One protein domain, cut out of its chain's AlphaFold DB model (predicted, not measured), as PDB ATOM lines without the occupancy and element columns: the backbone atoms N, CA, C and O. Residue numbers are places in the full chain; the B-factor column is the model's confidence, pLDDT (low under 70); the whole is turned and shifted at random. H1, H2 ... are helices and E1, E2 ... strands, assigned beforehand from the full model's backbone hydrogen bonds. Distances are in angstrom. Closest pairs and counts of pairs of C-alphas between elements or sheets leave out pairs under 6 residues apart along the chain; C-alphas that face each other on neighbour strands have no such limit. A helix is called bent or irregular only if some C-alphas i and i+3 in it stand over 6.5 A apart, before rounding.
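What this domain is: This is residues 5 to 157 of the 197 residues of an uncharacterized protein of Peniophora sp. CONT (UniProt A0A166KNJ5). A small four-stranded sheet is sandwiched between helices: long H4 runs along one face, with H2 also over that face, and short H3 covers the other. H4 runs on past the sheet, where H5 crosses its later half; residues 24 to 29 stick out. The printed part has 153 residues, with six named helices and four named strands in the order E1 H1 H2 E2 E3 H3 E4 H4 H5 H6. The sheet, E1 - E3 - E2 - E4, is antiparallel; the class is mixed, helices and strands. The whole is compact, with a radius of gyration of the C-alphas of 15.1 A and spans of 46 by 39 by 29 A.

Where its parts are: E1, residues 5 to 8, begins at C-alpha 5 (25.265, -12.117, -10.745). H1 is residues 9 to 25, 25.8 A long, and H2 residues 39 to 49, 15.7 A; H2 is irregular, with C-alphas 40 and 43 7.3 A apart. E2 is residues 59 to 64, 15.5 A, E3 67 to 71, H3 74 to 81 and E4 88 to 92. H4, residues 95 to 115, is 30.2 A long and begins at C-alpha 95 (13.109, -8.893, -11.003). H5 is residues 123 to 133, 15.3 A, and H6, residues 137 to 143, ends at C-alpha 143 (4.580, -20.824, -19.584).

How they stand to each other: E1 and E3 pair through N 5 and O 70, 2.8 A; the hairpin E2 and E3 through N 62 and O 69, 2.7 A; E2 and E4 through N 61 and O 90, 2.8 A. Two split strand-helix-strand units, strands running the same way with another strand between them, are E1, H1 H2, E2 and E3, H3, E4; both crossovers are right-handed. Helices on both faces make three layers, H1 H2 H4 H5 on one face and H3 on the other. H4 lies over E2 at a height over the sheet of 10.6 A, along the strands. H3 lies over E3 and E2 at 8.2 A. H4, the hub, touches H5 at a steep tilt of 66 degrees, opposite ways, the closest C-alphas being those of Leu 109 and Ala 130, 5.6 A. H1 touches H5, about perpendicular at 89 degrees, with C-alphas of Leu 13 and Leu 123 closest, 6.8 A. H6 only grazes the sheet, with residues 137 to 141. In H3, H4 and H5 every O i to N i+4 pair is within hydrogen-bond range; H1 has 8 of 13, H2 5 of 7, and H6 1 of 3 beside 2 of 4 O i to N i+3 pairs.

The domain as a whole: The C-alphas farthest apart, those of Pro 53 and Asp 118, are 46.9 A apart. The printed part has no cut, and the link H1 to H2 is long, with 13 residues. The mean pLDDT of the printed part is 83.1, with residues 22 to 29, 140 to 143 and 153 to 157 under 70.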
ATOM      1  N   CYS A   5      25.059 -10.768 -11.241       93.06
ATOM      2  CA  CYS A   5      25.265 -12.117 -10.745       93.06
ATOM      3  C   CYS A   5      25.537 -13.045 -11.924       93.06
ATOM      4  O   CYS A   5      24.674 -13.802 -12.365       93.06
ATOM      5  N   VAL A   6      26.732 -12.918 -12.497       92.44
ATOM      6  CA  VAL A   6      27.155 -13.666 -13.683       92.44
ATOM      7  C   VAL A   6      28.421 -14.436 -13.353       92.44
ATOM      8  O   VAL A   6      29.343 -13.906 -12.738       92.44
ATOM      9  N   THR A   7      28.474 -15.692 -13.778       93.94
ATOM     10  CA  THR A   7      29.619 -16.577 -13.573       93.94
ATOM     11  C   THR A   7      30.075 -17.174 -14.895       93.94
ATOM     12  O   THR A   7      29.264 -17.388 -15.798       93.94
ATOM     13  N   THR A   8      31.370 -17.465 -15.025       93.25
ATOM     14  CA  THR A   8      31.871 -18.173 -16.208       93.25
ATOM     15  C   THR A   8      31.276 -19.572 -16.281       93.25
ATOM     16  O   THR A   8      30.921 -20.163 -15.256       93.25
ATOM     17  N   ARG A   9      31.189 -20.111 -17.498       88.38
ATOM     18  CA  ARG A   9      30.723 -21.481 -17.738       88.38
ATOM     19  C   ARG A   9      31.504 -22.496 -16.897       88.38
ATOM     20  O   ARG A   9      30.891 -23.250 -16.152       88.38
ATOM     21  N   ASP A  10      32.833 -22.417 -16.911       89.50
ATOM     22  CA  ASP A  10      33.713 -23.312 -16.142       89.50
ATOM     23  C   ASP A  10      33.470 -23.243 -14.631       89.50
ATOM     24  O   ASP A  10      33.581 -24.247 -13.938       89.50
ATOM     25  N   SER A  11      33.097 -22.070 -14.114       90.38
ATOM     26  CA  SER A  11      32.771 -21.891 -12.693       90.38
ATOM     27  C   SER A  11      31.345 -22.339 -12.356       90.38
ATOM     28  O   SER A  11      31.036 -22.595 -11.194       90.38
ATOM     29  N   PHE A  12      30.462 -22.438 -13.353       91.69
ATOM     30  CA  PHE A  12      29.093 -22.922 -13.184       91.69
ATOM     31  C   PHE A  12      29.006 -24.451 -13.159       91.69
ATOM     32  O   PHE A  12      28.189 -25.000 -12.422       91.69
ATOM     33  N   LEU A  13      29.853 -25.151 -13.924       91.31
ATOM     34  CA  LEU A  13      29.825 -26.617 -13.998       91.31
ATOM     35  C   LEU A  13      29.982 -27.309 -12.628       91.31
ATOM     36  O   LEU A  13      29.193 -28.212 -12.359       91.31
ATOM     37  N   PRO A  14      30.897 -26.899 -11.722       90.75
ATOM     38  CA  PRO A  14      31.001 -27.503 -10.394       90.75
ATOM     39  C   PRO A  14      29.738 -27.323  -9.551       90.75
ATOM     40  O   PRO A  14      29.358 -28.224  -8.807       90.75
ATOM     41  N   TYR A  15      29.065 -26.176  -9.680       89.50
ATOM     42  CA  TYR A  15      27.780 -25.960  -9.023       89.50
ATOM     43  C   TYR A  15      26.719 -26.906  -9.591       89.50
ATOM     44  O   TYR A  15      26.045 -27.584  -8.822       89.50
ATOM     45  N   LEU A  16      26.615 -27.018 -10.919       89.38
ATOM     46  CA  LEU A  16      25.690 -27.958 -11.555       89.38
ATOM     47  C   LEU A  16      25.980 -29.410 -11.144       89.38
ATOM     48  O   LEU A  16      25.045 -30.146 -10.849       89.38
ATOM     49  N   GLN A  17      27.249 -29.809 -11.053       89.69
ATOM     50  CA  GLN A  17      27.625 -31.124 -10.532       89.69
ATOM     51  C   GLN A  17      27.115 -31.313  -9.099       89.69
ATOM     52  O   GLN A  17      26.438 -32.293  -8.821       89.69
ATOM     53  N   ALA A  18      27.354 -30.345  -8.209       86.19
ATOM     54  CA  ALA A  18      26.879 -30.411  -6.828       86.19
ATOM     55  C   ALA A  18      25.343 -30.491  -6.734       86.19
ATOM     56  O   ALA A  18      24.813 -31.185  -5.865       86.19
ATOM     57  N   LEU A  19      24.609 -29.823  -7.634       83.94
ATOM     58  CA  LEU A  19      23.152 -29.978  -7.739       83.94
ATOM     59  C   LEU A  19      22.752 -31.413  -8.068       83.94
ATOM     60  O   LEU A  19      21.844 -31.967  -7.448       83.94
ATOM     61  N   LEU A  20      23.434 -32.004  -9.047       82.56
ATOM     62  CA  LEU A  20      23.178 -33.364  -9.501       82.56
ATOM     63  C   LEU A  20      23.700 -34.428  -8.529       82.56
ATOM     64  O   LEU A  20      23.193 -35.540  -8.571       82.56
ATOM     65  N   ASP A  21      24.638 -34.104  -7.639       80.00
ATOM     66  CA  ASP A  21      25.137 -35.012  -6.601       80.00
ATOM     67  C   ASP A  21      24.220 -35.028  -5.369       80.00
ATOM     68  O   ASP A  21      23.921 -36.096  -4.830       80.00
ATOM     69  N   ASN A  22      23.697 -33.862  -4.956       66.88
ATOM     70  CA  ASN A  22      22.715 -33.753  -3.862       66.88
ATOM     71  C   ASN A  22      21.439 -34.572  -4.134       66.88
ATOM     72  O   ASN A  22      20.772 -35.033  -3.211       66.88
ATOM     73  N   ARG A  23      21.146 -34.828  -5.411       59.28
ATOM     74  CA  ARG A  23      20.119 -35.754  -5.903       59.28
ATOM     75  C   ARG A  23      20.215 -37.167  -5.327       59.28
ATOM     76  O   ARG A  23      19.191 -37.817  -5.150       59.28
ATOM     77  N   HIS A  24      21.421 -37.680  -5.085       54.00
ATOM     78  CA  HIS A  24      21.600 -39.056  -4.614       54.00
ATOM     79  C   HIS A  24      21.147 -39.257  -3.161       54.00
ATOM     80  O   HIS A  24      21.109 -40.392  -2.691       54.00
ATOM     81  N   LEU A  25      20.792 -38.178  -2.456       48.38
ATOM     82  CA  LEU A  25      20.472 -38.212  -1.034       48.38
ATOM     83  C   LEU A  25      18.973 -38.374  -0.734       48.38
ATOM     84  O   LEU A  25      18.642 -38.750   0.388       48.38
ATOM     85  N   THR A  26      18.063 -38.174  -1.697       47.72
ATOM     86  CA  THR A  26      16.614 -38.291  -1.445       47.72
ATOM     87  C   THR A  26      15.861 -38.895  -2.630       47.72
ATOM     88  O   THR A  26      15.945 -38.398  -3.747       47.72
ATOM     89  N   ASN A  27      15.047 -39.925  -2.375       50.72
ATOM     90  CA  ASN A  27      14.120 -40.546  -3.340       50.72
ATOM     91  C   ASN A  27      12.893 -39.652  -3.659       50.72
ATOM     92  O   ASN A  27      11.896 -40.122  -4.205       50.72
ATOM     93  N   GLU A  28      12.941 -38.383  -3.251       56.59
ATOM     94  CA  GLU A  28      11.901 -37.377  -3.445       56.59
ATOM     95  C   GLU A  28      12.143 -36.600  -4.744       56.59
ATOM     96  O   GLU A  28      13.276 -36.473  -5.217       56.59
ATOM     97  N   ALA A  29      11.064 -36.077  -5.333       65.75
ATOM     98  CA  ALA A  29      11.148 -35.183  -6.481       65.75
ATOM     99  C   ALA A  29      12.078 -34.000  -6.158       65.75
ATOM    100  O   ALA A  29      11.985 -33.416  -5.080       65.75
ATOM    101  N   PHE A  30      12.983 -33.660  -7.083       72.25
ATOM    102  CA  PHE A  30      13.950 -32.575  -6.905       72.25
ATOM    103  C   PHE A  30      13.257 -31.283  -6.450       72.25
ATOM    104  O   PHE A  30      12.475 -30.694  -7.199       72.25
ATOM    105  N   ASN A  31      13.571 -30.835  -5.233       75.50
ATOM    106  CA  ASN A  31      13.074 -29.580  -4.695       75.50
ATOM    107  C   ASN A  31      14.171 -28.510  -4.746       75.50
ATOM    108  O   ASN A  31      15.081 -28.486  -3.918       75.50
ATOM    109  N   ILE A  32      14.052 -27.598  -5.710       78.00
ATOM    110  CA  ILE A  32      14.964 -26.464  -5.893       78.00
ATOM    111  C   ILE A  32      14.927 -25.452  -4.730       78.00
ATOM    112  O   ILE A  32      15.822 -24.620  -4.622       78.00
ATOM    113  N   ASP A  33      13.915 -25.476  -3.858       74.88
ATOM    114  CA  ASP A  33      13.855 -24.610  -2.669       74.88
ATOM    115  C   ASP A  33      14.835 -25.069  -1.578       74.88
ATOM    116  O   ASP A  33      15.314 -24.254  -0.797       74.88
ATOM    117  N   ASN A  34      15.196 -26.357  -1.566       72.69
ATOM    118  CA  ASN A  34      16.163 -26.929  -0.620       72.69
ATOM    119  C   ASN A  34      17.617 -26.791  -1.091       72.69
ATOM    120  O   ASN A  34      18.549 -27.221  -0.412       72.69
ATOM    121  N   VAL A  35      17.809 -26.234  -2.283       74.19
ATOM    122  CA  VAL A  35      19.106 -26.098  -2.922       74.19
ATOM    123  C   VAL A  35      19.635 -24.687  -2.672       74.19
ATOM    124  O   VAL A  35      18.953 -23.719  -3.019       74.19
ATOM    125  N   PRO A  36      20.852 -24.533  -2.121       76.56
ATOM    126  CA  PRO A  36      21.434 -23.211  -1.953       76.56
ATOM    127  C   PRO A  36      21.669 -22.560  -3.324       76.56
ATOM    128  O   PRO A  36      22.093 -23.249  -4.259       76.56
ATOM    129  N   PRO A  37      21.438 -21.242  -3.466       79.12
ATOM    130  CA  PRO A  37      21.763 -20.548  -4.702       79.12
ATOM    131  C   PRO A  37      23.263 -20.686  -5.005       79.12
ATOM    132  O   PRO A  37      24.076 -20.815  -4.081       79.12
ATOM    133  N   PRO A  38      23.671 -20.617  -6.286       80.75
ATOM    134  CA  PRO A  38      25.087 -20.522  -6.598       80.75
ATOM    135  C   PRO A  38      25.667 -19.291  -5.877       80.75
ATOM    136  O   PRO A  38      25.017 -18.246  -5.885       80.75
ATOM    137  N   PRO A  39      26.869 -19.357  -5.272       79.75
ATOM    138  CA  PRO A  39      27.388 -18.262  -4.444       79.75
ATOM    139  C   PRO A  39      27.414 -16.899  -5.147       79.75
ATOM    140  O   PRO A  39      27.117 -15.877  -4.542       79.75
ATOM    141  N   THR A  40      27.686 -16.885  -6.454       84.44
ATOM    142  CA  THR A  40      27.680 -15.682  -7.305       84.44
ATOM    143  C   THR A  40      26.290 -15.069  -7.525       84.44
ATOM    144  O   THR A  40      26.183 -13.999  -8.117       84.44
ATOM    145  N   PHE A  41      25.232 -15.735  -7.063       84.31
ATOM    146  CA  PHE A  41      23.828 -15.358  -7.215       84.31
ATOM    147  C   PHE A  41      23.139 -15.068  -5.884       84.31
ATOM    148  O   PHE A  41      21.964 -14.705  -5.911       84.31
ATOM    149  N   ALA A  42      23.834 -15.201  -4.749       83.12
ATOM    150  CA  ALA A  42      23.278 -14.881  -3.436       83.12
ATOM    151  C   ALA A  42      22.724 -13.446  -3.409       83.12
ATOM    152  O   ALA A  42      21.547 -13.256  -3.127       83.12
ATOM    153  N   ASP A  43      23.508 -12.474  -3.888       84.12
ATOM    154  CA  ASP A  43      23.090 -11.069  -3.987       84.12
ATOM    155  C   ASP A  43      21.806 -10.882  -4.812       84.12
ATOM    156  O   ASP A  43      20.966 -10.042  -4.494       84.12
ATOM    157  N   PHE A  44      21.621 -11.660  -5.885       88.00
ATOM    158  CA  PHE A  44      20.395 -11.595  -6.682       88.00
ATOM    159  C   PHE A  44      19.192 -12.149  -5.915       88.00
ATOM    160  O   PHE A  44      18.110 -11.575  -5.998       88.00
ATOM    161  N   TYR A  45      19.373 -13.239  -5.169       87.88
ATOM    162  CA  TYR A  45      18.322 -13.817  -4.330       87.88
ATOM    163  C   TYR A  45      17.918 -12.845  -3.216       87.88
ATOM    164  O   TYR A  45      16.723 -12.637  -3.010       87.88
ATOM    165  N   ASP A  46      18.887 -12.169  -2.598       86.00
ATOM    166  CA  ASP A  46      18.641 -11.143  -1.582       86.00
ATOM    167  C   ASP A  46      17.859  -9.954  -2.163       86.00
ATOM    168  O   ASP A  46      16.850  -9.532  -1.599       86.00
ATOM    169  N   VAL A  47      18.246  -9.462  -3.347       86.31
ATOM    170  CA  VAL A  47      17.523  -8.383  -4.050       86.31
ATOM    171  C   VAL A  47      16.104  -8.800  -4.448       86.31
ATOM    172  O   VAL A  47      15.214  -7.957  -4.514       86.31
ATOM    173  N   VAL A  48      15.858 -10.076  -4.743       86.00
ATOM    174  CA  VAL A  48      14.504 -10.567  -5.049       86.00
ATOM    175  C   VAL A  48      13.673 -10.737  -3.774       86.00
ATOM    176  O   VAL A  48      12.469 -10.484  -3.809       86.00
ATOM    177  N   ALA A  49      14.289 -11.148  -2.664       84.62
ATOM    178  CA  ALA A  49      13.626 -11.270  -1.369       84.62
ATOM    179  C   ALA A  49      13.221  -9.897  -0.803       84.62
ATOM    180  O   ALA A  49      12.126  -9.754  -0.251       84.62
ATOM    181  N   GLU A  50      14.074  -8.888  -0.992       84.44
ATOM    182  CA  GLU A  50      13.858  -7.511  -0.549       84.44
ATOM    183  C   GLU A  50      14.107  -6.517  -1.698       84.44
ATOM    184  O   GLU A  50      15.141  -5.840  -1.753       84.44
ATOM    185  N   PRO A  51      13.165  -6.411  -2.655       80.12
ATOM    186  CA  PRO A  51      13.344  -5.556  -3.817       80.12
ATOM    187  C   PRO A  51      13.384  -4.078  -3.409       80.12
ATOM    188  O   PRO A  51      12.524  -3.615  -2.654       80.12
ATOM    189  N   PRO A  52      14.343  -3.289  -3.931       80.25
ATOM    190  CA  PRO A  52      14.405  -1.873  -3.621       80.25
ATOM    191  C   PRO A  52      13.167  -1.149  -4.176       80.25
ATOM    192  O   PRO A  52      12.683  -1.495  -5.264       80.25
ATOM    193  N   PRO A  53      12.672  -0.110  -3.479       70.94
ATOM    194  CA  PRO A  53      11.528   0.660  -3.945       70.94
ATOM    195  C   PRO A  53      11.839   1.250  -5.327       70.94
ATOM    196  O   PRO A  53      12.867   1.898  -5.519       70.94
ATOM    197  N   ASN A  54      10.940   1.020  -6.287       70.50
ATOM    198  CA  ASN A  54      11.050   1.464  -7.682       70.50
ATOM    199  C   ASN A  54      12.174   0.808  -8.504       70.50
ATOM    200  O   ASN A  54      12.772   1.460  -9.363       70.50
ATOM    201  N   PHE A  55      12.463  -0.479  -8.291       75.56
ATOM    202  CA  PHE A  55      13.323  -1.204  -9.222       75.56
ATOM    203  C   PHE A  55      12.727  -1.187 -10.642       75.56
ATOM    204  O   PHE A  55      11.705  -1.816 -10.904       75.56
ATOM    205  N   ASN A  56      13.388  -0.481 -11.561       73.94
ATOM    206  CA  ASN A  56      12.964  -0.339 -12.960       73.94
ATOM    207  C   ASN A  56      14.064  -0.758 -13.952       73.94
ATOM    208  O   ASN A  56      13.989  -0.480 -15.152       73.94
ATOM    209  N   ASP A  57      15.120  -1.406 -13.456       79.56
ATOM    210  CA  ASP A  57      16.225  -1.823 -14.307       79.56
ATOM    211  C   ASP A  57      15.814  -3.012 -15.181       79.56
ATOM    212  O   ASP A  57      15.040  -3.894 -14.800       79.56
ATOM    213  N   ARG A  58      16.363  -3.048 -16.396       85.00
ATOM    214  CA  ARG A  58      16.146  -4.158 -17.326       85.00
ATOM    215  C   ARG A  58      16.942  -5.359 -16.840       85.00
ATOM    216  O   ARG A  58      18.161  -5.280 -16.787       85.00
ATOM    217  N   VAL A  59      16.269  -6.465 -16.546       90.62
ATOM    218  CA  VAL A  59      16.921  -7.700 -16.097       90.62
ATOM    219  C   VAL A  59      17.158  -8.619 -17.292       90.62
ATOM    220  O   VAL A  59      16.246  -8.889 -18.072       90.62
ATOM    221  N   TYR A  60      18.384  -9.104 -17.432       93.88
ATOM    222  CA  TYR A  60      18.804 -10.071 -18.438       93.88
ATOM    223  C   TYR A  60      19.140 -11.389 -17.746       93.88
ATOM    224  O   TYR A  60      19.973 -11.415 -16.842       93.88
ATOM    225  N   VAL A  61      18.509 -12.473 -18.188       94.56
ATOM    226  CA  VAL A  61      18.782 -13.838 -17.731       94.56
ATOM    227  C   VAL A  61      19.547 -14.558 -18.828       94.56
ATOM    228  O   VAL A  61      19.041 -14.759 -19.929       94.56
ATOM    229  N   ILE A  62      20.785 -14.914 -18.531       95.38
ATOM    230  CA  ILE A  62      21.748 -15.546 -19.416       95.38
ATOM    231  C   ILE A  62      21.758 -17.044 -19.109       95.38
ATOM    232  O   ILE A  62      22.386 -17.488 -18.148       95.38
ATOM    233  N   PHE A  63      21.059 -17.823 -19.930       93.56
ATOM    234  CA  PHE A  63      20.933 -19.270 -19.751       93.56
ATOM    235  C   PHE A  63      22.171 -20.016 -20.248       93.56
ATOM    236  O   PHE A  63      22.673 -20.911 -19.572       93.56
ATOM    237  N   CYS A  64      22.679 -19.621 -21.421       92.88
ATOM    238  CA  CYS A  64      23.811 -20.266 -22.084       92.88
ATOM    239  C   CYS A  64      24.731 -19.230 -22.728       92.88
ATOM    240  O   CYS A  64      24.262 -18.369 -23.465       92.88
ATOM    241  N   GLY A  65      26.043 -19.367 -22.543       93.00
ATOM    242  CA  GLY A  65      27.057 -18.495 -23.139       93.00
ATOM    243  C   GLY A  65      28.465 -18.863 -22.674       93.00
ATOM    244  O   GLY A  65      28.676 -19.951 -22.133       93.00
ATOM    245  N   ASN A  66      29.410 -17.933 -22.832       93.62
ATOM    246  CA  ASN A  66      30.703 -17.968 -22.131       93.62
ATOM    247  C   ASN A  66      30.523 -17.750 -20.621       93.62
ATOM    248  O   ASN A  66      31.363 -18.113 -19.795       93.62
ATOM    249  N   SER A  67      29.416 -17.116 -20.255       94.00
ATOM    250  CA  SER A  67      28.983 -16.917 -18.883       94.00
ATOM    251  C   SER A  67      27.482 -17.145 -18.785       94.00
ATOM    252  O   SER A  67      26.770 -17.037 -19.786       94.00
ATOM    253  N   VAL A  68      27.020 -17.471 -17.587       93.88
ATOM    254  CA  VAL A  68      25.609 -17.685 -17.264       93.88
ATOM    255  C   VAL A  68      25.242 -16.861 -16.042       93.88
ATOM    256  O   VAL A  68      26.085 -16.607 -15.178       93.88
ATOM    257  N   GLY A  69      23.988 -16.437 -15.973       93.62
ATOM    258  CA  GLY A  69      23.433 -15.811 -14.787       93.62
ATOM    259  C   GLY A  69      22.501 -14.649 -15.027       93.62
ATOM    260  O   GLY A  69      21.837 -14.600 -16.053       93.62
ATOM    261  N   VAL A  70      22.402 -13.737 -14.066       94.38
ATOM    262  CA  VAL A  70      21.439 -12.633 -14.102       94.38
ATOM    263  C   VAL A  70      22.161 -11.302 -13.973       94.38
ATOM    264  O   VAL A  70      22.982 -11.107 -13.082       94.38
ATOM    265  N   THR A  71      21.864 -10.360 -14.864       94.31
ATOM    266  CA  THR A  71      22.491  -9.034 -14.850       94.31
ATOM    267  C   THR A  71      21.523  -7.946 -15.290       94.31
ATOM    268  O   THR A  71      20.623  -8.195 -16.086       94.31
ATOM    269  N   THR A  72      21.721  -6.719 -14.814       93.19
ATOM    270  CA  THR A  72      21.062  -5.517 -15.344       93.19
ATOM    271  C   THR A  72      21.907  -4.798 -16.397       93.19
ATOM    272  O   THR A  72      21.451  -3.844 -17.027       93.19
ATOM    273  N   PHE A  73      23.144  -5.248 -16.624       93.50
ATOM    274  CA  PHE A  73      24.082  -4.613 -17.543       93.50
ATOM    275  C   PHE A  73      24.039  -5.263 -18.929       93.50
ATOM    276  O   PHE A  73      24.473  -6.399 -19.126       93.50
ATOM    277  N   VAL A  74      23.590  -4.500 -19.929       93.31
ATOM    278  CA  VAL A  74      23.538  -4.969 -21.325       93.31
ATOM    279  C   VAL A  74      24.917  -5.361 -21.868       93.31
ATOM    280  O   VAL A  74      25.025  -6.337 -22.605       93.31
ATOM    281  N   THR A  75      25.979  -4.656 -21.471       95.88
ATOM    282  CA  THR A  75      27.358  -4.935 -21.903       95.88
ATOM    283  C   THR A  75      27.865  -6.272 -21.371       95.88
ATOM    284  O   THR A  75      28.505  -7.018 -22.109       95.88
ATOM    285  N   VAL A  76      27.526  -6.618 -20.124       95.19
ATOM    286  CA  VAL A  76      27.844  -7.926 -19.531       95.19
ATOM    287  C   VAL A  76      27.101  -9.032 -20.277       95.19
ATOM    288  O   VAL A  76      27.707 -10.030 -20.659       95.19
ATOM    289  N   CYS A  77      25.811  -8.826 -20.558       94.44
ATOM    290  CA  CYS A  77      25.021  -9.770 -21.342       94.44
ATOM    291  C   CYS A  77      25.621  -9.990 -22.741       94.44
ATOM    292  O   CYS A  77      25.818 -11.128 -23.152       94.44
ATOM    293  N   GLN A  78      25.964  -8.921 -23.463       94.88
ATOM    294  CA  GLN A  78      26.591  -9.015 -24.786       94.88
ATOM    295  C   GLN A  78      27.942  -9.735 -24.735       94.88
ATOM    296  O   GLN A  78      28.198 -10.603 -25.568       94.88
ATOM    297  N   GLY A  79      28.778  -9.430 -23.737       95.69
ATOM    298  CA  GLY A  79      30.061 -10.103 -23.530       95.69
ATOM    299  C   GLY A  79      29.910 -11.603 -23.270       95.69
ATOM    300  O   GLY A  79      30.654 -12.406 -23.831       95.69
ATOM    301  N   ALA A  80      28.898 -12.004 -22.498       94.31
ATOM    302  CA  ALA A  80      28.608 -13.412 -22.246       94.31
ATOM    303  C   ALA A  80      28.204 -14.177 -23.521       94.31
ATOM    304  O   ALA A  80      28.475 -15.374 -23.622       94.31
ATOM    305  N   MET A  81      27.569 -13.505 -24.491       94.56
ATOM    306  CA  MET A  81      27.133 -14.106 -25.762       94.56
ATOM    307  C   MET A  81      28.203 -14.054 -26.859       94.56
ATOM    308  O   MET A  81      28.096 -14.768 -27.855       94.56
ATOM    309  N   ALA A  82      29.225 -13.209 -26.711       93.62
ATOM    310  CA  ALA A  82      30.201 -12.951 -27.762       93.62
ATOM    311  C   ALA A  82      30.905 -14.241 -28.213       93.62
ATOM    312  O   ALA A  82      31.570 -14.911 -27.426       93.62
ATOM    313  N   HIS A  83      30.759 -14.584 -29.495       90.62
ATOM    314  CA  HIS A  83      31.356 -15.775 -30.116       90.62
ATOM    315  C   HIS A  83      30.978 -17.119 -29.458       90.62
ATOM    316  O   HIS A  83      31.617 -18.131 -29.737       90.62
ATOM    317  N   ALA A  84      29.934 -17.153 -28.622       88.19
ATOM    318  CA  ALA A  84      29.496 -18.359 -27.936       88.19
ATOM    319  C   ALA A  84      28.450 -19.108 -28.788       88.19
ATOM    320  O   ALA A  84      27.339 -18.607 -28.990       88.19
ATOM    321  N   PRO A  85      28.750 -20.313 -29.303       81.69
ATOM    322  CA  PRO A  85      27.767 -21.083 -30.053       81.69
ATOM    323  C   PRO A  85      26.609 -21.505 -29.140       81.69
ATOM    324  O   PRO A  85      26.809 -21.847 -27.974       81.69
ATOM    325  N   ASN A  86      25.387 -21.505 -29.679       81.88
ATOM    326  CA  ASN A  86      24.153 -21.843 -28.953       81.88
ATOM    327  C   ASN A  86      23.851 -20.942 -27.742       81.88
ATOM    328  O   ASN A  86      23.046 -21.312 -26.880       81.88
ATOM    329  N   SER A  87      24.469 -19.760 -27.680       90.88
ATOM    330  CA  SER A  87      24.220 -18.794 -26.620       90.88
ATOM    331  C   SER A  87      22.754 -18.370 -26.584       90.88
ATOM    332  O   SER A  87      22.101 -18.254 -27.627       90.88
ATOM    333  N   TYR A  88      22.227 -18.134 -25.391       92.62
ATOM    334  CA  TYR A  88      20.846 -17.729 -25.202       92.62
ATOM    335  C   TYR A  88      20.682 -16.958 -23.915       92.62
ATOM    336  O   TYR A  88      21.114 -17.385 -22.843       92.62
ATOM    337  N   TYR A  89      20.002 -15.835 -24.053       94.06
ATOM    338  CA  TYR A  89      19.572 -15.006 -22.956       94.06
ATOM    339  C   TYR A  89      18.170 -14.498 -23.266       94.06
ATOM    340  O   TYR A  89      17.776 -14.408 -24.433       94.06
ATOM    341  N   LEU A  90      17.441 -14.128 -22.224       92.38
ATOM    342  CA  LEU A  90      16.183 -13.414 -22.345       92.38
ATOM    343  C   LEU A  90      16.204 -12.168 -21.483       92.38
ATOM    344  O   LEU A  90      16.932 -12.063 -20.497       92.38
ATOM    345  N   ARG A  91      15.379 -11.207 -21.881       90.75
ATOM    346  CA  ARG A  91      15.096 -10.032 -21.075       90.75
ATOM    347  C   ARG A  91      13.826 -10.297 -20.279       90.75
ATOM    348  O   ARG A  91      12.775 -10.527 -20.870       90.75
ATOM    349  N   ALA A  92      13.925 -10.214 -18.962       87.94
ATOM    350  CA  ALA A  92      12.777 -10.294 -18.080       87.94
ATOM    351  C   ALA A  92      12.092  -8.926 -17.943       87.94
ATOM    352  O   ALA A  92      12.707  -7.863 -18.089       87.94
ATOM    353  N   ARG A  93      10.787  -8.969 -17.663       83.00
ATOM    354  CA  ARG A  93       9.935  -7.782 -17.478       83.00
ATOM    355  C   ARG A  93      10.060  -7.179 -16.075       83.00
ATOM    356  O   ARG A  93       9.768  -6.005 -15.894       83.00
ATOM    357  N   SER A  94      10.498  -7.976 -15.102       83.19
ATOM    358  CA  SER A  94      10.686  -7.592 -13.701       83.19
ATOM    359  C   SER A  94      11.768  -8.459 -13.042       83.19
ATOM    360  O   SER A  94      12.167  -9.485 -13.603       83.19
ATOM    361  N   LEU A  95      12.217  -8.073 -11.841       86.81
ATOM    362  CA  LEU A  95      13.109  -8.893 -11.003       86.81
ATOM    363  C   LEU A  95      12.532 -10.282 -10.745       86.81
ATOM    364  O   LEU A  95      13.206 -11.282 -10.980       86.81
ATOM    365  N   LEU A  96      11.271 -10.330 -10.314       86.12
ATOM    366  CA  LEU A  96      10.575 -11.568  -9.987       86.12
ATOM    367  C   LEU A  96      10.475 -12.494 -11.200       86.12
ATOM    368  O   LEU A  96      10.694 -13.701 -11.096       86.12
ATOM    369  N   HIS A  97      10.208 -11.927 -12.377       85.75
ATOM    370  CA  HIS A  97      10.181 -12.716 -13.596       85.75
ATOM    371  C   HIS A  97      11.581 -13.255 -13.939       85.75
ATOM    372  O   HIS A  97      11.720 -14.434 -14.250       85.75
ATOM    373  N   GLY A  98      12.636 -12.444 -13.795       89.62
ATOM    374  CA  GLY A  98      14.016 -12.903 -13.988       89.62
ATOM    375  C   GLY A  98      14.414 -14.025 -13.022       89.62
ATOM    376  O   GLY A  98      15.076 -14.982 -13.419       89.62
ATOM    377  N   TYR A  99      13.952 -13.945 -11.774       89.50
ATOM    378  CA  TYR A  99      14.136 -14.984 -10.764       89.50
ATOM    379  C   TYR A  99      13.425 -16.284 -11.146       89.50
ATOM    380  O   TYR A  99      14.040 -17.351 -11.134       89.50
ATOM    381  N   SER A 100      12.167 -16.183 -11.572       87.88
ATOM    382  CA  SER A 100      11.356 -17.325 -12.011       87.88
ATOM    383  C   SER A 100      11.985 -18.018 -13.225       87.88
ATOM    384  O   SER A 100      12.175 -19.232 -13.227       87.88
ATOM    385  N   MET A 101      12.422 -17.240 -14.221       90.75
ATOM    386  CA  MET A 101      13.170 -17.736 -15.380       90.75
ATOM    387  C   MET A 101      14.449 -18.481 -14.971       90.75
ATOM    388  O   MET A 101      14.740 -19.561 -15.488       90.75
ATOM    389  N   TRP A 102      15.223 -17.913 -14.041       91.44
ATOM    390  CA  TRP A 102      16.459 -18.527 -13.561       91.44
ATOM    391  C   TRP A 102      16.202 -19.864 -12.850       91.44
ATOM    392  O   TRP A 102      16.886 -20.851 -13.120       91.44
ATOM    393  N   ARG A 103      15.185 -19.936 -11.987       89.81
ATOM    394  CA  ARG A 103      14.808 -21.185 -11.303       89.81
ATOM    395  C   ARG A 103      14.284 -22.235 -12.267       89.81
ATOM    396  O   ARG A 103      14.680 -23.396 -12.174       89.81
ATOM    397  N   TYR A 104      13.453 -21.831 -13.225       89.25
ATOM    398  CA  TYR A 104      12.987 -22.710 -14.291       89.25
ATOM    399  C   TYR A 104      14.159 -23.344 -15.046       89.25
ATOM    400  O   TYR A 104      14.180 -24.556 -15.242       89.25
ATOM    401  N   TRP A 105      15.179 -22.556 -15.396       91.31
ATOM    402  CA  TRP A 105      16.376 -23.069 -16.061       91.31
ATOM    403  C   TRP A 105      17.116 -24.127 -15.244       91.31
ATOM    404  O   TRP A 105      17.467 -25.181 -15.775       91.31
ATOM    405  N   LEU A 106      17.316 -23.880 -13.948       90.12
ATOM    406  CA  LEU A 106      17.943 -24.856 -13.059       90.12
ATOM    407  C   LEU A 106      17.126 -26.154 -12.980       90.12
ATOM    408  O   LEU A 106      17.705 -27.235 -13.067       90.12
ATOM    409  N   ARG A 107      15.791 -26.067 -12.887       88.00
ATOM    410  CA  ARG A 107      14.927 -27.258 -12.941       88.00
ATOM    411  C   ARG A 107      15.050 -27.986 -14.273       88.00
ATOM    412  O   ARG A 107      15.190 -29.200 -14.270       88.00
ATOM    413  N   LEU A 108      15.051 -27.267 -15.395       89.50
ATOM    414  CA  LEU A 108      15.159 -27.866 -16.724       89.50
ATOM    415  C   LEU A 108      16.479 -28.622 -16.908       89.50
ATOM    416  O   LEU A 108      16.476 -29.734 -17.436       89.50
ATOM    417  N   LEU A 109      17.598 -28.052 -16.451       90.19
ATOM    418  CA  LEU A 109      18.903 -28.721 -16.456       90.19
ATOM    419  C   LEU A 109      18.862 -30.027 -15.667       90.19
ATOM    420  O   LEU A 109      19.318 -31.065 -16.147       90.19
ATOM    421  N   VAL A 110      18.282 -29.970 -14.471       87.50
ATOM    422  CA  VAL A 110      18.145 -31.132 -13.602       87.50
ATOM    423  C   VAL A 110      17.250 -32.181 -14.263       87.50
ATOM    424  O   VAL A 110      17.719 -33.292 -14.494       87.50
ATOM    425  N   THR A 111      16.025 -31.836 -14.670       86.56
ATOM    426  CA  THR A 111      15.098 -32.732 -15.385       86.56
ATOM    427  C   THR A 111      15.755 -33.375 -16.604       86.56
ATOM    428  O   THR A 111      15.674 -34.589 -16.776       86.56
ATOM    429  N   THR A 112      16.504 -32.605 -17.397       88.62
ATOM    430  CA  THR A 112      17.242 -33.129 -18.556       88.62
ATOM    431  C   THR A 112      18.248 -34.201 -18.137       88.62
ATOM    432  O   THR A 112      18.297 -35.269 -18.743       88.62
ATOM    433  N   ALA A 113      19.022 -33.964 -17.075       87.19
ATOM    434  CA  ALA A 113      19.971 -34.942 -16.542       87.19
ATOM    435  C   ALA A 113      19.292 -36.203 -15.964       87.19
ATOM    436  O   ALA A 113      19.916 -37.262 -15.861       87.19
ATOM    437  N   PHE A 114      18.024 -36.108 -15.555       80.94
ATOM    438  CA  PHE A 114      17.225 -37.242 -15.086       80.94
ATOM    439  C   PHE A 114      16.673 -38.082 -16.236       80.94
ATOM    440  O   PHE A 114      16.802 -39.304 -16.218       80.94
ATOM    441  N   GLU A 115      16.067 -37.434 -17.227       85.19
ATOM    442  CA  GLU A 115      15.442 -38.101 -18.372       85.19
ATOM    443  C   GLU A 115      16.484 -38.699 -19.326       85.19
ATOM    444  O   GLU A 115      16.218 -39.682 -20.020       85.19
ATOM    445  N   ARG A 116      17.695 -38.131 -19.341       83.94
ATOM    446  CA  ARG A 116      18.813 -38.539 -20.193       83.94
ATOM    447  C   ARG A 116      19.965 -39.088 -19.367       83.94
ATOM    448  O   ARG A 116      21.037 -38.494 -19.287       83.94
ATOM    449  N   LEU A 117      19.751 -40.257 -18.759       80.44
ATOM    450  CA  LEU A 117      20.782 -40.955 -17.977       80.44
ATOM    451  C   LEU A 117      22.051 -41.253 -18.795       80.44
ATOM    452  O   LEU A 117      23.134 -41.331 -18.221       80.44
ATOM    453  N   ASP A 118      21.935 -41.347 -20.123       82.94
ATOM    454  CA  ASP A 118      23.062 -41.451 -21.058       82.94
ATOM    455  C   ASP A 118      24.012 -40.241 -21.014       82.94
ATOM    456  O   ASP A 118      25.162 -40.351 -21.430       82.94
ATOM    457  N   LEU A 119      23.548 -39.102 -20.488       80.06
ATOM    458  CA  LEU A 119      24.272 -37.831 -20.405       80.06
ATOM    459  C   LEU A 119      24.679 -37.455 -18.976       80.06
ATOM    460  O   LEU A 119      25.235 -36.384 -18.768       80.06
ATOM    461  N   SER A 120      24.405 -38.309 -17.989       71.00
ATOM    462  CA  SER A 120      24.521 -37.986 -16.556       71.00
ATOM    463  C   SER A 120      25.911 -37.512 -16.100       71.00
ATOM    464  O   SER A 120      26.002 -36.801 -15.105       71.00
ATOM    465  N   PHE A 121      26.971 -37.841 -16.843       77.88
ATOM    466  CA  PHE A 121      28.350 -37.409 -16.569       77.88
ATOM    467  C   PHE A 121      28.856 -36.305 -17.512       77.88
ATOM    468  O   PHE A 121      29.964 -35.806 -17.336       77.88
ATOM    469  N   ASP A 122      28.067 -35.925 -18.517       90.50
ATOM    470  CA  ASP A 122      28.415 -34.909 -19.508       90.50
ATOM    471  C   ASP A 122      27.555 -33.656 -19.290       90.50
ATOM    472  O   ASP A 122      26.538 -33.419 -19.949       90.50
ATOM    473  N   LEU A 123      27.975 -32.848 -18.312       91.00
ATOM    474  CA  LEU A 123      27.299 -31.604 -17.920       91.00
ATOM    475  C   LEU A 123      27.161 -30.622 -19.087       91.00
ATOM    476  O   LEU A 123      26.153 -29.929 -19.229       91.00
ATOM    477  N   GLU A 124      28.170 -30.591 -19.949       91.00
ATOM    478  CA  GLU A 124      28.194 -29.769 -21.150       91.00
ATOM    479  C   GLU A 124      27.086 -30.182 -22.119       91.00
ATOM    480  O   GLU A 124      26.338 -29.343 -22.638       91.00
ATOM    481  N   ARG A 125      26.922 -31.491 -22.317       90.88
ATOM    482  CA  ARG A 125      25.857 -32.032 -23.152       90.88
ATOM    483  C   ARG A 125      24.476 -31.850 -22.532       90.88
ATOM    484  O   ARG A 125      23.542 -31.549 -23.277       90.88
ATOM    485  N   ILE A 126      24.342 -31.944 -21.208       91.25
ATOM    486  CA  ILE A 126      23.097 -31.612 -20.494       91.25
ATOM    487  C   ILE A 126      22.686 -30.166 -20.789       91.25
ATOM    488  O   ILE A 126      21.556 -29.935 -21.216       91.25
ATOM    489  N   ILE A 127      23.606 -29.204 -20.657       91.94
ATOM    490  CA  ILE A 127      23.338 -27.787 -20.962       91.94
ATOM    491  C   ILE A 127      22.892 -27.615 -22.417       91.94
ATOM    492  O   ILE A 127      21.944 -26.881 -22.692       91.94
ATOM    493  N   GLN A 128      23.544 -28.296 -23.362       91.25
ATOM    494  CA  GLN A 128      23.173 -28.228 -24.779       91.25
ATOM    495  C   GLN A 128      21.770 -28.781 -25.048       91.25
ATOM    496  O   GLN A 128      21.018 -28.176 -25.810       91.25
ATOM    497  N   VAL A 129      21.406 -29.912 -24.444       92.00
ATOM    498  CA  VAL A 129      20.078 -30.518 -24.627       92.00
ATOM    499  C   VAL A 129      19.000 -29.665 -23.961       92.00
ATOM    500  O   VAL A 129      18.016 -29.324 -24.614       92.00
ATOM    501  N   ALA A 130      19.220 -29.232 -22.718       91.50
ATOM    502  CA  ALA A 130      18.312 -28.339 -22.002       91.50
ATOM    503  C   ALA A 130      18.104 -27.023 -22.767       91.50
ATOM    504  O   ALA A 130      16.992 -26.517 -22.876       91.50
ATOM    505  N   ARG A 131      19.164 -26.490 -23.385       91.38
ATOM    506  CA  ARG A 131      19.078 -25.305 -24.242       91.38
ATOM    507  C   ARG A 131      18.135 -25.497 -25.428       91.38
ATOM    508  O   ARG A 131      17.435 -24.552 -25.782       91.38
ATOM    509  N   VAL A 132      18.138 -26.666 -26.066       89.94
ATOM    510  CA  VAL A 132      17.220 -26.965 -27.180       89.94
ATOM    511  C   VAL A 132      15.776 -27.072 -26.686       89.94
ATOM    512  O   VAL A 132      14.866 -26.695 -27.416       89.94
ATOM    513  N   ALA A 133      15.580 -27.533 -25.449       86.94
ATOM    514  CA  ALA A 133      14.272 -27.624 -24.809       86.94
ATOM    515  C   ALA A 133      13.734 -26.281 -24.282       86.94
ATOM    516  O   ALA A 133      12.547 -26.190 -23.987       86.94
ATOM    517  N   LEU A 134      14.572 -25.240 -24.162       86.50
ATOM    518  CA  LEU A 134      14.112 -23.925 -23.709       86.50
ATOM    519  C   LEU A 134      13.089 -23.326 -24.696       86.50
ATOM    520  O   LEU A 134      13.428 -23.163 -25.876       86.50
ATOM    521  N   PRO A 135      11.900 -22.914 -24.211       79.75
ATOM    522  CA  PRO A 135      10.901 -22.226 -25.022       79.75
ATOM    523  C   PRO A 135      11.433 -20.929 -25.631       79.75
ATOM    524  O   PRO A 135      12.403 -20.320 -25.149       79.75
ATOM    525  N   ARG A 136      10.774 -20.464 -26.695       79.00
ATOM    526  CA  ARG A 136      11.075 -19.157 -27.286       79.00
ATOM    527  C   ARG A 136      10.670 -18.039 -26.331       79.00
ATOM    528  O   ARG A 136       9.776 -18.198 -25.507       79.00
ATOM    529  N   ALA A 137      11.271 -16.862 -26.508       74.31
ATOM    530  CA  ALA A 137      10.990 -15.674 -25.696       74.31
ATOM    531  C   ALA A 137       9.485 -15.385 -25.510       74.31
ATOM    532  O   ALA A 137       9.058 -15.039 -24.417       74.31
ATOM    533  N   SER A 138       8.693 -15.540 -26.575       72.69
ATOM    534  CA  SER A 138       7.246 -15.289 -26.581       72.69
ATOM    535  C   SER A 138       6.420 -16.343 -25.840       72.69
ATOM    536  O   SER A 138       5.316 -16.041 -25.407       72.69
ATOM    537  N   GLU A 139       6.928 -17.569 -25.734       74.88
ATOM    538  CA  GLU A 139       6.256 -18.707 -25.089       74.88
ATOM    539  C   GLU A 139       6.570 -18.724 -23.589       74.88
ATOM    540  O   GLU A 139       5.703 -18.959 -22.756       74.88
ATOM    541  N   LEU A 140       7.803 -18.362 -23.241       69.75
ATOM    542  CA  LEU A 140       8.317 -18.399 -21.878       69.75
ATOM    543  C   LEU A 140       7.576 -17.437 -20.926       69.75
ATOM    544  O   LEU A 140       7.359 -17.768 -19.767       69.75
ATOM    545  N   ASP A 141       7.135 -16.281 -21.438       64.56
ATOM    546  CA  ASP A 141       6.287 -15.318 -20.712       64.56
ATOM    547  C   ASP A 141       4.894 -15.883 -20.359       64.56
ATOM    548  O   ASP A 141       4.254 -15.390 -19.433       64.56
ATOM    549  N   ALA A 142       4.400 -16.871 -21.113       68.31
ATOM    550  CA  ALA A 142       3.103 -17.508 -20.879       68.31
ATOM    551  C   ALA A 142       3.226 -18.813 -20.074       68.31
ATOM    552  O   ALA A 142       2.295 -19.183 -19.361       68.31
ATOM    553  N   GLU A 143       4.359 -19.509 -20.192       69.31
ATOM    554  CA  GLU A 143       4.580 -20.824 -19.584       69.31
ATOM    555  C   GLU A 143       5.189 -20.775 -18.180       69.31
ATOM    556  O   GLU A 143       4.959 -21.700 -17.402       69.31
ATOM    557  N   ILE A 144       5.969 -19.741 -17.835       74.12
ATOM    558  CA  ILE A 144       6.635 -19.683 -16.528       74.12
ATOM    559  C   ILE A 144       5.744 -18.966 -15.508       74.12
ATOM    560  O   ILE A 144       5.589 -17.743 -15.589       74.12
ATOM    561  N   PRO A 145       5.191 -19.682 -14.509       77.19
ATOM    562  CA  PRO A 145       4.508 -19.030 -13.405       77.19
ATOM    563  C   PRO A 145       5.502 -18.178 -12.613       77.19
ATOM    564  O   PRO A 145       6.665 -18.547 -12.438       77.19
ATOM    565  N   LEU A 146       5.037 -17.032 -12.116       80.88
ATOM    566  CA  LEU A 146       5.846 -16.207 -11.229       80.88
ATOM    567  C   LEU A 146       6.069 -16.946  -9.908       80.88
ATOM    568  O   LEU A 146       5.123 -17.291  -9.201       80.88
ATOM    569  N   GLU A 147       7.335 -17.175  -9.589       77.56
ATOM    570  CA  GLU A 147       7.782 -17.802  -8.357       77.56
ATOM    571  C   GLU A 147       8.297 -16.748  -7.399       77.56
ATOM    572  O   GLU A 147       9.144 -15.925  -7.750       77.56
ATOM    573  N   PHE A 148       7.828 -16.815  -6.162       73.06
ATOM    574  CA  PHE A 148       8.257 -15.917  -5.103       73.06
ATOM    575  C   PHE A 148       9.399 -16.551  -4.322       73.06
ATOM    576  O   PHE A 148       9.445 -17.766  -4.123       73.06
ATOM    577  N   HIS A 149      10.357 -15.726  -3.906       73.56
ATOM    578  CA  HIS A 149      11.435 -16.206  -3.059       73.56
ATOM    579  C   HIS A 149      10.845 -16.668  -1.710       73.56
ATOM    580  O   HIS A 149      10.054 -15.921  -1.138       73.56
ATOM    581  N   PRO A 150      11.213 -17.844  -1.160       73.56
ATOM    582  CA  PRO A 150      10.637 -18.343   0.098       73.56
ATOM    583  C   PRO A 150      10.818 -17.391   1.289       73.56
ATOM    584  O   PRO A 150      10.020 -17.390   2.218       73.56
ATOM    585  N   ALA A 151      11.875 -16.575   1.249       74.19
ATOM    586  CA  ALA A 151      12.153 -15.536   2.241       74.19
ATOM    587  C   ALA A 151      11.632 -14.135   1.856       74.19
ATOM    588  O   ALA A 151      11.946 -13.176   2.553       74.19
ATOM    589  N   ALA A 152      10.895 -13.982   0.747       71.06
ATOM    590  CA  ALA A 152      10.319 -12.690   0.371       71.06
ATOM    591  C   ALA A 152       9.300 -12.229   1.418       71.06
ATOM    592  O   ALA A 152       8.539 -13.035   1.963       71.06
ATOM    593  N   GLN A 153       9.264 -10.923   1.693       65.31
ATOM    594  CA  GLN A 153       8.300 -10.386   2.653       65.31
ATOM    595  C   GLN A 153       6.852 -10.630   2.167       65.31
ATOM    596  O   GLN A 153       6.588 -10.492   0.971       65.31
ATOM    597  N   PRO A 154       5.887 -10.923   3.067       58.09
ATOM    598  CA  PRO A 154       4.512 -11.292   2.697       58.09
ATOM    599  C   PRO A 154       3.771 -10.271   1.825       58.09
ATOM    600  O   PRO A 154       2.900 -10.649   1.055       58.09
ATOM    601  N   LEU A 155       4.135  -8.986   1.905       56.06
ATOM    602  CA  LEU A 155       3.583  -7.919   1.054       56.06
ATOM    603  C   LEU A 155       3.911  -8.095  -0.438       56.06
ATOM    604  O   LEU A 155       3.268  -7.473  -1.281       56.06
ATOM    605  N   PHE A 156       4.913  -8.916  -0.754       54.44
ATOM    606  CA  PHE A 156       5.325  -9.251  -2.112       54.44
ATOM    607  C   PHE A 156       4.981 -10.688  -2.497       54.44
ATOM    608  O   PHE A 156       5.205 -11.033  -3.649       54.44
ATOM    609  N   ALA A 157       4.456 -11.513  -1.584       49.19
ATOM    610  CA  ALA A 157       3.861 -12.806  -1.916       49.19
ATOM    611  C   ALA A 157       2.529 -12.564  -2.659       49.19
ATOM    612  O   ALA A 157       1.921 -11.504  -2.474       49.19
TER     613      ALA A 157